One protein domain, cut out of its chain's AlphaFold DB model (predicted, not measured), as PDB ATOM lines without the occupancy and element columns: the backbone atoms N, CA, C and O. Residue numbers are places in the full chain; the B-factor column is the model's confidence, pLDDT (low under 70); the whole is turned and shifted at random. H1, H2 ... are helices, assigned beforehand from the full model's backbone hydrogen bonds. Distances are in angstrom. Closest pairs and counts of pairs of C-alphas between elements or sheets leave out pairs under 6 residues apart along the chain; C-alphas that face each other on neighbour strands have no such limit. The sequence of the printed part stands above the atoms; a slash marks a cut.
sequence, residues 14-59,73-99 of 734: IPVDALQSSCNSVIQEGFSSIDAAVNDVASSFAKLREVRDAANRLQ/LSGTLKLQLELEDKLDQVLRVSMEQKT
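Overview. This is residues 14 to 59 and 73 to 99 of the 734 residues of an uncharacterized protein of Phytophthora sojae (strain P6497) (UniProt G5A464). Two long helices, H1 and H2, make a narrow V with unequal arms, its point near the cut between them. H1 makes the long axis, and H2 comes back beside its later part, spreading away from it. The 73 printed residues hold two named helices, H1 then H2, and no named strand: all helix. The whole is extended, a rod with spans of 66 by 27 by 12 A and a radius of gyration of the C-alphas of 19.5 A.

Arrangement. H1, residues 16 to 59, and H2, residues 73 to 99, run opposite ways at a shallow tilt of 24 degrees. They are close but not clearly touching; their closest C-alphas, those of Ala 55 and Leu 73, are 7.6 A apart. Residues 14 to 47 and 81 to 99 stand free. In H1 and H2 every O i to N i+4 pair is within hydrogen-bond range.

Along the chain. H1 begins at C-alpha 16 (175.773, 128.001, 200.087) and is 63.9 A long from first to last C-alpha. H2, 39.5 A long, ends at C-alpha 99 (177.731, 134.204, 169.408).

Size, cuts and confidence. The C-alphas farthest apart, of Pro 15 and Gln 59, are 65.9 A apart. Residues 60 to 72 are not printed; C-alphas 59 and 73 are 9.2 A apart across the cut. Residues 97 to 99 have pLDDT under 70.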
ATOM      1  N   ILE A  14     182.316 127.754 202.980       82.75
ATOM      2  CA  ILE A  14     181.412 128.896 202.815       82.75
ATOM      3  C   ILE A  14     179.970 128.363 202.716       82.75
ATOM      4  O   ILE A  14     179.698 127.541 201.837       82.75
ATOM      5  N   PRO A  15     179.022 128.815 203.562       85.44
ATOM      6  CA  PRO A  15     177.618 128.429 203.440       85.44
ATOM      7  C   PRO A  15     177.057 128.772 202.057       85.44
ATOM      8  O   PRO A  15     177.289 129.871 201.548       85.44
ATOM      9  N   VAL A  16     176.290 127.853 201.461       81.12
ATOM     10  CA  VAL A  16     175.773 128.001 200.087       81.12
ATOM     11  C   VAL A  16     174.951 129.284 199.933       81.12
ATOM     12  O   VAL A  16     175.148 130.011 198.962       81.12
ATOM     13  N   ASP A  17     174.124 129.625 200.924       76.62
ATOM     14  CA  ASP A  17     173.325 130.857 200.931       76.62
ATOM     15  C   ASP A  17     174.194 132.125 200.952       76.62
ATOM     16  O   ASP A  17     173.882 133.112 200.285       76.62
ATOM     17  N   ALA A  18     175.322 132.099 201.671       76.81
ATOM     18  CA  ALA A  18     176.263 133.217 201.735       76.81
ATOM     19  C   ALA A  18     177.038 133.375 200.417       76.81
ATOM     20  O   ALA A  18     177.195 134.494 199.923       76.81
ATOM     21  N   LEU A  19     177.462 132.263 199.804       78.12
ATOM     22  CA  LEU A  19     178.111 132.264 198.492       78.12
ATOM     23  C   LEU A  19     177.145 132.739 197.392       78.12
ATOM     24  O   LEU A  19     177.514 133.566 196.559       78.12
ATOM     25  N   GLN A  20     175.892 132.276 197.425       80.38
ATOM     26  CA  GLN A  20     174.847 132.694 196.493       80.38
ATOM     27  C   GLN A  20     174.474 134.169 196.687       80.38
ATOM     28  O   GLN A  20     174.348 134.894 195.703       80.38
ATOM     29  N   SER A  21     174.345 134.646 197.930       81.56
ATOM     30  CA  SER A  21     174.091 136.063 198.221       81.56
ATOM     31  C   SER A  21     175.246 136.957 197.763       81.56
ATOM     32  O   SER A  21     174.995 138.005 197.175       81.56
ATOM     33  N   SER A  22     176.496 136.538 197.984       83.56
ATOM     34  CA  SER A  22     177.694 137.248 197.519       83.56
ATOM     35  C   SER A  22     177.733 137.342 195.989       83.56
ATOM     36  O   SER A  22     177.779 138.438 195.431       83.56
ATOM     37  N   CYS A  23     177.597 136.209 195.293       79.19
ATOM     38  CA  CYS A  23     177.622 136.164 193.831       79.19
ATOM     39  C   CYS A  23     176.465 136.967 193.204       79.19
ATOM     40  O   CYS A  23     176.680 137.735 192.268       79.19
ATOM     41  N   ASN A  24     175.256 136.879 193.774       84.50
ATOM     42  CA  ASN A  24     174.122 137.711 193.364       84.50
ATOM     43  C   ASN A  24     174.382 139.211 193.584       84.50
ATOM     44  O   ASN A  24     173.940 140.012 192.764       84.50
ATOM     45  N   SER A  25     175.085 139.595 194.656       86.62
ATOM     46  CA  SER A  25     175.438 140.994 194.931       86.62
ATOM     47  C   SER A  25     176.388 141.546 193.869       86.62
ATOM     48  O   SER A  25     176.084 142.574 193.275       86.62
ATOM     49  N   VAL A  26     177.474 140.829 193.557       87.81
ATOM     50  CA  VAL A  26     178.441 141.224 192.510       87.81
ATOM     51  C   VAL A  26     177.758 141.335 191.140       87.81
ATOM     52  O   VAL A  26     177.995 142.278 190.390       87.81
ATOM     53  N   ILE A  27     176.842 140.415 190.820       84.12
ATOM     54  CA  ILE A  27     176.063 140.469 189.573       84.12
ATOM     55  C   ILE A  27     175.123 141.691 189.546       84.12
ATOM     56  O   ILE A  27     175.013 142.352 188.513       84.12
ATOM     57  N   GLN A  28     174.457 142.026 190.659       81.00
ATOM     58  CA  GLN A  28     173.590 143.213 190.748       81.00
ATOM     59  C   GLN A  28     174.379 144.528 190.708       81.00
ATOM     60  O   GLN A  28     173.910 145.498 190.113       81.00
ATOM     61  N   GLU A  29     175.576 144.563 191.287       88.19
ATOM     62  CA  GLU A  29     176.506 145.689 191.202       88.19
ATOM     63  C   GLU A  29     176.993 145.899 189.760       88.19
ATOM     64  O   GLU A  29     176.907 147.011 189.239       88.19
ATOM     65  N   GLY A  30     177.375 144.819 189.069       81.19
ATOM     66  CA  GLY A  30     177.717 144.846 187.645       81.19
ATOM     67  C   GLY A  30     176.582 145.379 186.764       81.19
ATOM     68  O   GLY A  30     176.817 146.247 185.923       81.19
ATOM     69  N   PHE A  31     175.337 144.936 186.984       83.62
ATOM     70  CA  PHE A  31     174.174 145.505 186.286       83.62
ATOM     71  C   PHE A  31     173.941 146.981 186.638       83.62
ATOM     72  O   PHE A  31     173.726 147.782 185.735       83.62
ATOM     73  N   SER A  32     174.063 147.366 187.911       86.00
ATOM     74  CA  SER A  32     173.887 148.762 188.351       86.00
ATOM     75  C   SER A  32     174.927 149.707 187.735       86.00
ATOM     76  O   SER A  32     174.610 150.850 187.407       86.00
ATOM     77  N   SER A  33     176.159 149.225 187.546       88.69
ATOM     78  CA  SER A  33     177.243 149.943 186.865       88.69
ATOM     79  C   SER A  33     176.964 150.119 185.365       88.69
ATOM     80  O   SER A  33     177.110 151.217 184.825       88.69
ATOM     81  N   ILE A  34     176.470 149.067 184.697       84.62
ATOM     82  CA  ILE A  34     176.050 149.129 183.288       84.62
ATOM     83  C   ILE A  34     174.876 150.102 183.111       84.62
ATOM     84  O   ILE A  34     174.927 150.952 182.222       84.62
ATOM     85  N   ASP A  35     173.855 150.030 183.967       83.12
ATOM     86  CA  ASP A  35     172.702 150.934 183.915       83.12
ATOM     87  C   ASP A  35     173.122 152.396 184.139       83.12
ATOM     88  O   ASP A  35     172.627 153.287 183.447       83.12
ATOM     89  N   ALA A  36     174.070 152.670 185.044       86.31
ATOM     90  CA  ALA A  36     174.628 154.012 185.225       86.31
ATOM     91  C   ALA A  36     175.321 154.520 183.945       86.31
ATOM     92  O   ALA A  36     174.970 155.588 183.443       86.31
ATOM     93  N   ALA A  37     176.217 153.722 183.356       86.25
ATOM     94  CA  ALA A  37     176.919 154.085 182.124       86.25
ATOM     95  C   ALA A  37     175.964 154.305 180.930       86.25
ATOM     96  O   ALA A  37     176.159 155.225 180.135       86.25
ATOM     97  N   VAL A  38     174.896 153.505 180.815       81.94
ATOM     98  CA  VAL A  38     173.854 153.685 179.789       81.94
ATOM     99  C   VAL A  38     173.083 154.995 179.998       81.94
ATOM    100  O   VAL A  38     172.799 155.692 179.022       81.94
ATOM    101  N   ASN A  39     172.786 155.374 181.245       84.94
ATOM    102  CA  ASN A  39     172.138 156.653 181.554       84.94
ATOM    103  C   ASN A  39     173.050 157.860 181.260       84.94
ATOM    104  O   ASN A  39     172.569 158.852 180.709       84.94
ATOM    105  N   ASP A  40     174.353 157.778 181.543       87.56
ATOM    106  CA  ASP A  40     175.319 158.841 181.215       87.56
ATOM    107  C   ASP A  40     175.469 159.036 179.694       87.56
ATOM    108  O   ASP A  40     175.502 160.170 179.197       87.56
ATOM    109  N   VAL A  41     175.470 157.940 178.926       83.88
ATOM    110  CA  VAL A  41     175.436 157.980 177.454       83.88
ATOM    111  C   VAL A  41     174.124 158.596 176.955       83.88
ATOM    112  O   VAL A  41     174.159 159.510 176.130       83.88
ATOM    113  N   ALA A  42     172.967 158.180 177.481       80.56
ATOM    114  CA  ALA A  42     171.668 158.742 177.099       80.56
ATOM    115  C   ALA A  42     171.550 160.248 177.423       80.56
ATOM    116  O   ALA A  42     171.062 161.025 176.602       80.56
ATOM    117  N   SER A  43     172.067 160.674 178.580       86.12
ATOM    118  CA  SER A  43     172.179 162.081 178.994       86.12
ATOM    119  C   SER A  43     173.058 162.891 178.032       86.12
ATOM    120  O   SER A  43     172.699 163.995 177.615       86.12
ATOM    121  N   SER A  44     174.180 162.313 177.595       82.94
ATOM    122  CA  SER A  44     175.074 162.924 176.604       82.94
ATOM    123  C   SER A  44     174.407 163.060 175.228       82.94
ATOM    124  O   SER A  44     174.519 164.107 174.589       82.94
ATOM    125  N   PHE A  45     173.632 162.059 174.796       78.56
ATOM    126  CA  PHE A  45     172.837 162.132 173.565       78.56
ATOM    127  C   PHE A  45     171.694 163.153 173.633       78.56
ATOM    128  O   PHE A  45     171.414 163.811 172.629       78.56
ATOM    129  N   ALA A  46     171.064 163.342 174.796       83.25
ATOM    130  CA  ALA A  46     170.066 164.395 174.987       83.25
ATOM    131  C   ALA A  46     170.680 165.795 174.788       83.25
ATOM    132  O   ALA A  46     170.128 166.602 174.039       83.25
ATOM    133  N   LYS A  47     171.869 166.047 175.356       84.75
ATOM    134  CA  LYS A  47     172.622 167.299 175.149       84.75
ATOM    135  C   LYS A  47     173.050 167.492 173.690       84.75
ATOM    136  O   LYS A  47     172.919 168.587 173.155       84.75
ATOM    137  N   LEU A  48     173.513 166.436 173.012       79.88
ATOM    138  CA  LEU A  48     173.846 166.500 171.579       79.88
ATOM    139  C   LEU A  48     172.624 166.830 170.707       79.88
ATOM    140  O   LEU A  48     172.758 167.566 169.729       79.88
ATOM    141  N   ARG A  49     171.433 166.335 171.072       78.81
ATOM    142  CA  ARG A  49     170.172 166.700 170.411       78.81
ATOM    143  C   ARG A  49     169.814 168.168 170.651       78.81
ATOM    144  O   ARG A  49     169.473 168.848 169.694       78.81
ATOM    145  N   GLU A  50     169.952 168.670 171.875       81.44
ATOM    146  CA  GLU A  50     169.723 170.087 172.196       81.44
ATOM    147  C   GLU A  50     170.673 171.014 171.419       81.44
ATOM    148  O   GLU A  50     170.218 171.971 170.794       81.44
ATOM    149  N   VAL A  51     171.970 170.686 171.356       84.19
ATOM    150  CA  VAL A  51     172.964 171.430 170.557       84.19
ATOM    151  C   VAL A  51     172.619 171.401 169.064       84.19
ATOM    152  O   VAL A  51     172.678 172.439 168.408       84.19
ATOM    153  N   ARG A  52     172.210 170.245 168.523       80.06
ATOM    154  CA  ARG A  52     171.743 170.118 167.132       80.06
ATOM    155  C   ARG A  52     170.494 170.967 166.877       80.06
ATOM    156  O   ARG A  52     170.405 171.633 165.853       80.06
ATOM    157  N   ASP A  53     169.537 170.968 167.795       79.56
ATOM    158  CA  ASP A  53     168.273 171.685 167.621       79.56
ATOM    159  C   ASP A  53     168.452 173.206 167.792       79.56
ATOM    160  O   ASP A  53     167.764 173.980 167.127       79.56
ATOM    161  N   ALA A  54     169.427 173.647 168.595       79.19
ATOM    162  CA  ALA A  54     169.891 175.034 168.640       79.19
ATOM    163  C   ALA A  54     170.652 175.438 167.361       79.19
ATOM    164  O   ALA A  54     170.409 176.516 166.820       79.19
ATOM    165  N   ALA A  55     171.516 174.565 166.835       75.44
ATOM    166  CA  ALA A  55     172.215 174.773 165.567       75.44
ATOM    167  C   ALA A  55     171.247 174.886 164.375       75.44
ATOM    168  O   ALA A  55     171.398 175.781 163.548       75.44
ATOM    169  N   ASN A  56     170.211 174.045 164.330       78.06
ATOM    170  CA  ASN A  56     169.163 174.104 163.309       78.06
ATOM    171  C   ASN A  56     168.362 175.419 163.373       78.06
ATOM    172  O   ASN A  56     167.970 175.940 162.334       78.06
ATOM    173  N   ARG A  57     168.133 175.982 164.570       80.44
ATOM    174  CA  ARG A  57     167.515 177.316 164.718       80.44
ATOM    175  C   ARG A  57     168.440 178.409 164.190       80.44
ATOM    176  O   ARG A  57     168.036 179.154 163.309       80.44
ATOM    177  N   LEU A  58     169.704 178.421 164.620       76.69
ATOM    178  CA  LEU A  58     170.725 179.353 164.116       76.69
ATOM    179  C   LEU A  58     170.873 179.308 162.584       76.69
ATOM    180  O   LEU A  58     171.022 180.350 161.958       76.69
ATOM    181  N   GLN A  59     170.789 178.121 161.976       75.06
ATOM    182  CA  GLN A  59     170.834 177.956 160.520       75.06
ATOM    183  C   GLN A  59     169.596 178.527 159.801       75.06
ATOM    184  O   GLN A  59     169.716 178.961 158.657       75.06
ATOM    185  N   LEU A  73     179.770 173.688 161.713       74.31
ATOM    186  CA  LEU A  73     178.505 172.942 161.722       74.31
ATOM    187  C   LEU A  73     178.566 171.667 160.868       74.31
ATOM    188  O   LEU A  73     178.199 170.585 161.325       74.31
ATOM    189  N   SER A  74     179.101 171.754 159.648       77.12
ATOM    190  CA  SER A  74     179.313 170.568 158.802       77.12
ATOM    191  C   SER A  74     180.358 169.608 159.389       77.12
ATOM    192  O   SER A  74     180.192 168.389 159.303       77.12
ATOM    193  N   GLY A  75     181.387 170.128 160.070       83.75
ATOM    194  CA  GLY A  75     182.344 169.327 160.839       83.75
ATOM    195  C   GLY A  75     181.707 168.565 162.009       83.75
ATOM    196  O   GLY A  75     182.002 167.384 162.202       83.75
ATOM    197  N   THR A  76     180.796 169.194 162.757       77.38
ATOM    198  CA  THR A  76     180.087 168.543 163.875       77.38
ATOM    199  C   THR A  76     179.046 167.526 163.405       77.38
ATOM    200  O   THR A  76     178.982 166.439 163.978       77.38
ATOM    201  N   LEU A  77     178.313 167.794 162.317       78.56
ATOM    202  CA  LEU A  77     177.440 166.799 161.671       78.56
ATOM    203  C   LEU A  77     178.217 165.559 161.200       78.56
ATOM    204  O   LEU A  77     177.783 164.431 161.430       78.56
ATOM    205  N   LYS A  78     179.400 165.747 160.599       86.69
ATOM    206  CA  LYS A  78     180.270 164.630 160.206       86.69
ATOM    207  C   LYS A  78     180.735 163.810 161.417       86.69
ATOM    208  O   LYS A  78     180.733 162.584 161.352       86.69
ATOM    209  N   LEU A  79     181.101 164.475 162.516       84.44
ATOM    210  CA  LEU A  79     181.477 163.809 163.766       84.44
ATOM    211  C   LEU A  79     180.326 162.990 164.363       84.44
ATOM    212  O   LEU A  79     180.578 161.890 164.842       84.44
ATOM    213  N   GLN A  80     179.080 163.477 164.301       76.44
ATOM    214  CA  GLN A  80     177.908 162.721 164.761       76.44
ATOM    215  C   GLN A  80     177.726 161.415 163.970       76.44
ATOM    216  O   GLN A  80     177.607 160.357 164.586       76.44
ATOM    217  N   LEU A  81     177.805 161.465 162.635       80.56
ATOM    218  CA  LEU A  81     177.697 160.277 161.773       80.56
ATOM    219  C   LEU A  81     178.817 159.249 162.028       80.56
ATOM    220  O   LEU A  81     178.564 158.047 162.049       80.56
ATOM    221  N   GLU A  82     180.052 159.703 162.268       87.88
ATOM    222  CA  GLU A  82     181.177 158.810 162.595       87.88
ATOM    223  C   GLU A  82     181.031 158.161 163.989       87.88
ATOM    224  O   GLU A  82     181.528 157.058 164.226       87.88
ATOM    225  N   LEU A  83     180.348 158.828 164.924       83.19
ATOM    226  CA  LEU A  83     180.077 158.313 166.270       83.19
ATOM    227  C   LEU A  83     178.922 157.295 166.262       83.19
ATOM    228  O   LEU A  83     178.983 156.292 166.974       83.19
ATOM    229  N   GLU A  84     177.918 157.515 165.410       82.94
ATOM    230  CA  GLU A  84     176.799 156.598 165.168       82.94
ATOM    231  C   GLU A  84     177.274 155.283 164.519       82.94
ATOM    232  O   GLU A  84     177.024 154.212 165.074       82.94
ATOM    233  N   ASP A  85     178.076 155.343 163.445       90.44
ATOM    234  CA  ASP A  85     178.683 154.152 162.814       90.44
ATOM    235  C   ASP A  85     179.563 153.350 163.795       90.44
ATOM    236  O   ASP A  85     179.489 152.120 163.856       90.44
ATOM    237  N   LYS A  86     180.342 154.030 164.650       86.44
ATOM    238  CA  LYS A  86     181.161 153.361 165.677       86.44
ATOM    239  C   LYS A  86     180.329 152.692 166.769       86.44
ATOM    240  O   LYS A  86     180.718 151.619 167.232       86.44
ATOM    241  N   LEU A  87     179.199 153.271 167.178       80.25
ATOM    242  CA  LEU A  87     178.278 152.626 168.121       80.25
ATOM    243  C   LEU A  87     177.631 151.382 167.508       80.25
ATOM    244  O   LEU A  87     177.582 150.332 168.153       80.25
ATOM    245  N   ASP A  88     177.221 151.472 166.246       82.88
ATOM    246  CA  ASP A  88     176.637 150.358 165.508       82.88
ATOM    247  C   ASP A  88     177.661 149.223 165.297       82.88
ATOM    248  O   ASP A  88     177.359 148.041 165.491       82.88
ATOM    249  N   GLN A  89     178.924 149.571 165.033       86.25
ATOM    250  CA  GLN A  89     180.044 148.631 164.975       86.25
ATOM    251  C   GLN A  89     180.351 147.986 166.342       86.25
ATOM    252  O   GLN A  89     180.626 146.785 166.398       86.25
ATOM    253  N   VAL A  90     180.259 148.720 167.458       83.88
ATOM    254  CA  VAL A  90     180.404 148.153 168.816       83.88
ATOM    255  C   VAL A  90     179.255 147.193 169.147       83.88
ATOM    256  O   VAL A  90     179.505 146.097 169.659       83.88
ATOM    257  N   LEU A  91     178.009 147.536 168.802       79.31
ATOM    258  CA  LEU A  91     176.845 146.647 168.929       79.31
ATOM    259  C   LEU A  91     177.027 145.352 168.119       79.31
ATOM    260  O   LEU A  91     176.780 144.252 168.629       79.31
ATOM    261  N   ARG A  92     177.527 145.472 166.886       84.62
ATOM    262  CA  ARG A  92     177.829 144.357 165.977       84.62
ATOM    263  C   ARG A  92     178.906 143.435 166.557       84.62
ATOM    264  O   ARG A  92     178.656 142.242 166.731       84.62
ATOM    265  N   VAL A  93     180.044 143.993 166.978       81.31
ATOM    266  CA  VAL A  93     181.144 143.249 167.622       81.31
ATOM    267  C   VAL A  93     180.706 142.609 168.946       81.31
ATOM    268  O   VAL A  93     181.123 141.491 169.249       81.31
ATOM    269  N   SER A  94     179.827 143.250 169.720       72.69
ATOM    270  CA  SER A  94     179.252 142.675 170.945       72.69
ATOM    271  C   SER A  94     178.397 141.431 170.649       72.69
ATOM    272  O   SER A  94     178.586 140.374 171.265       72.69
ATOM    273  N   MET A  95     177.521 141.492 169.637       72.94
ATOM    274  CA  MET A  95     176.738 140.329 169.197       72.94
ATOM    275  C   MET A  95     177.604 139.215 168.583       72.94
ATOM    276  O   MET A  95     177.346 138.028 168.818       72.94
ATOM    277  N   GLU A  96     178.671 139.561 167.864       77.00
ATOM    278  CA  GLU A  96     179.652 138.591 167.365       77.00
ATOM    279  C   GLU A  96     180.460 137.943 168.498       77.00
ATOM    280  O   GLU A  96     180.634 136.726 168.506       77.00
ATOM    281  N   GLN A  97     180.892 138.697 169.515       68.56
ATOM    282  CA  GLN A  97     181.545 138.122 170.693       68.56
ATOM    283  C   GLN A  97     180.615 137.186 171.472       68.56
ATOM    284  O   GLN A  97     181.064 136.130 171.929       68.56
ATOM    285  N   LYS A  98     179.331 137.540 171.614       67.75
ATOM    286  CA  LYS A  98     178.321 136.704 172.278       67.75
ATOM    287  C   LYS A  98     178.157 135.366 171.547       67.75
ATOM    288  O   LYS A  98     178.393 134.312 172.134       67.75
ATOM    289  N   THR A  99     177.890 135.411 170.242       65.06
ATOM    290  CA  THR A  99     177.731 134.204 169.408       65.06
ATOM    291  C   THR A  99     179.031 133.402 169.238       65.06
ATOM    292  O   THR A  99     178.984 132.177 169.122       65.06
TER     293      THR A  99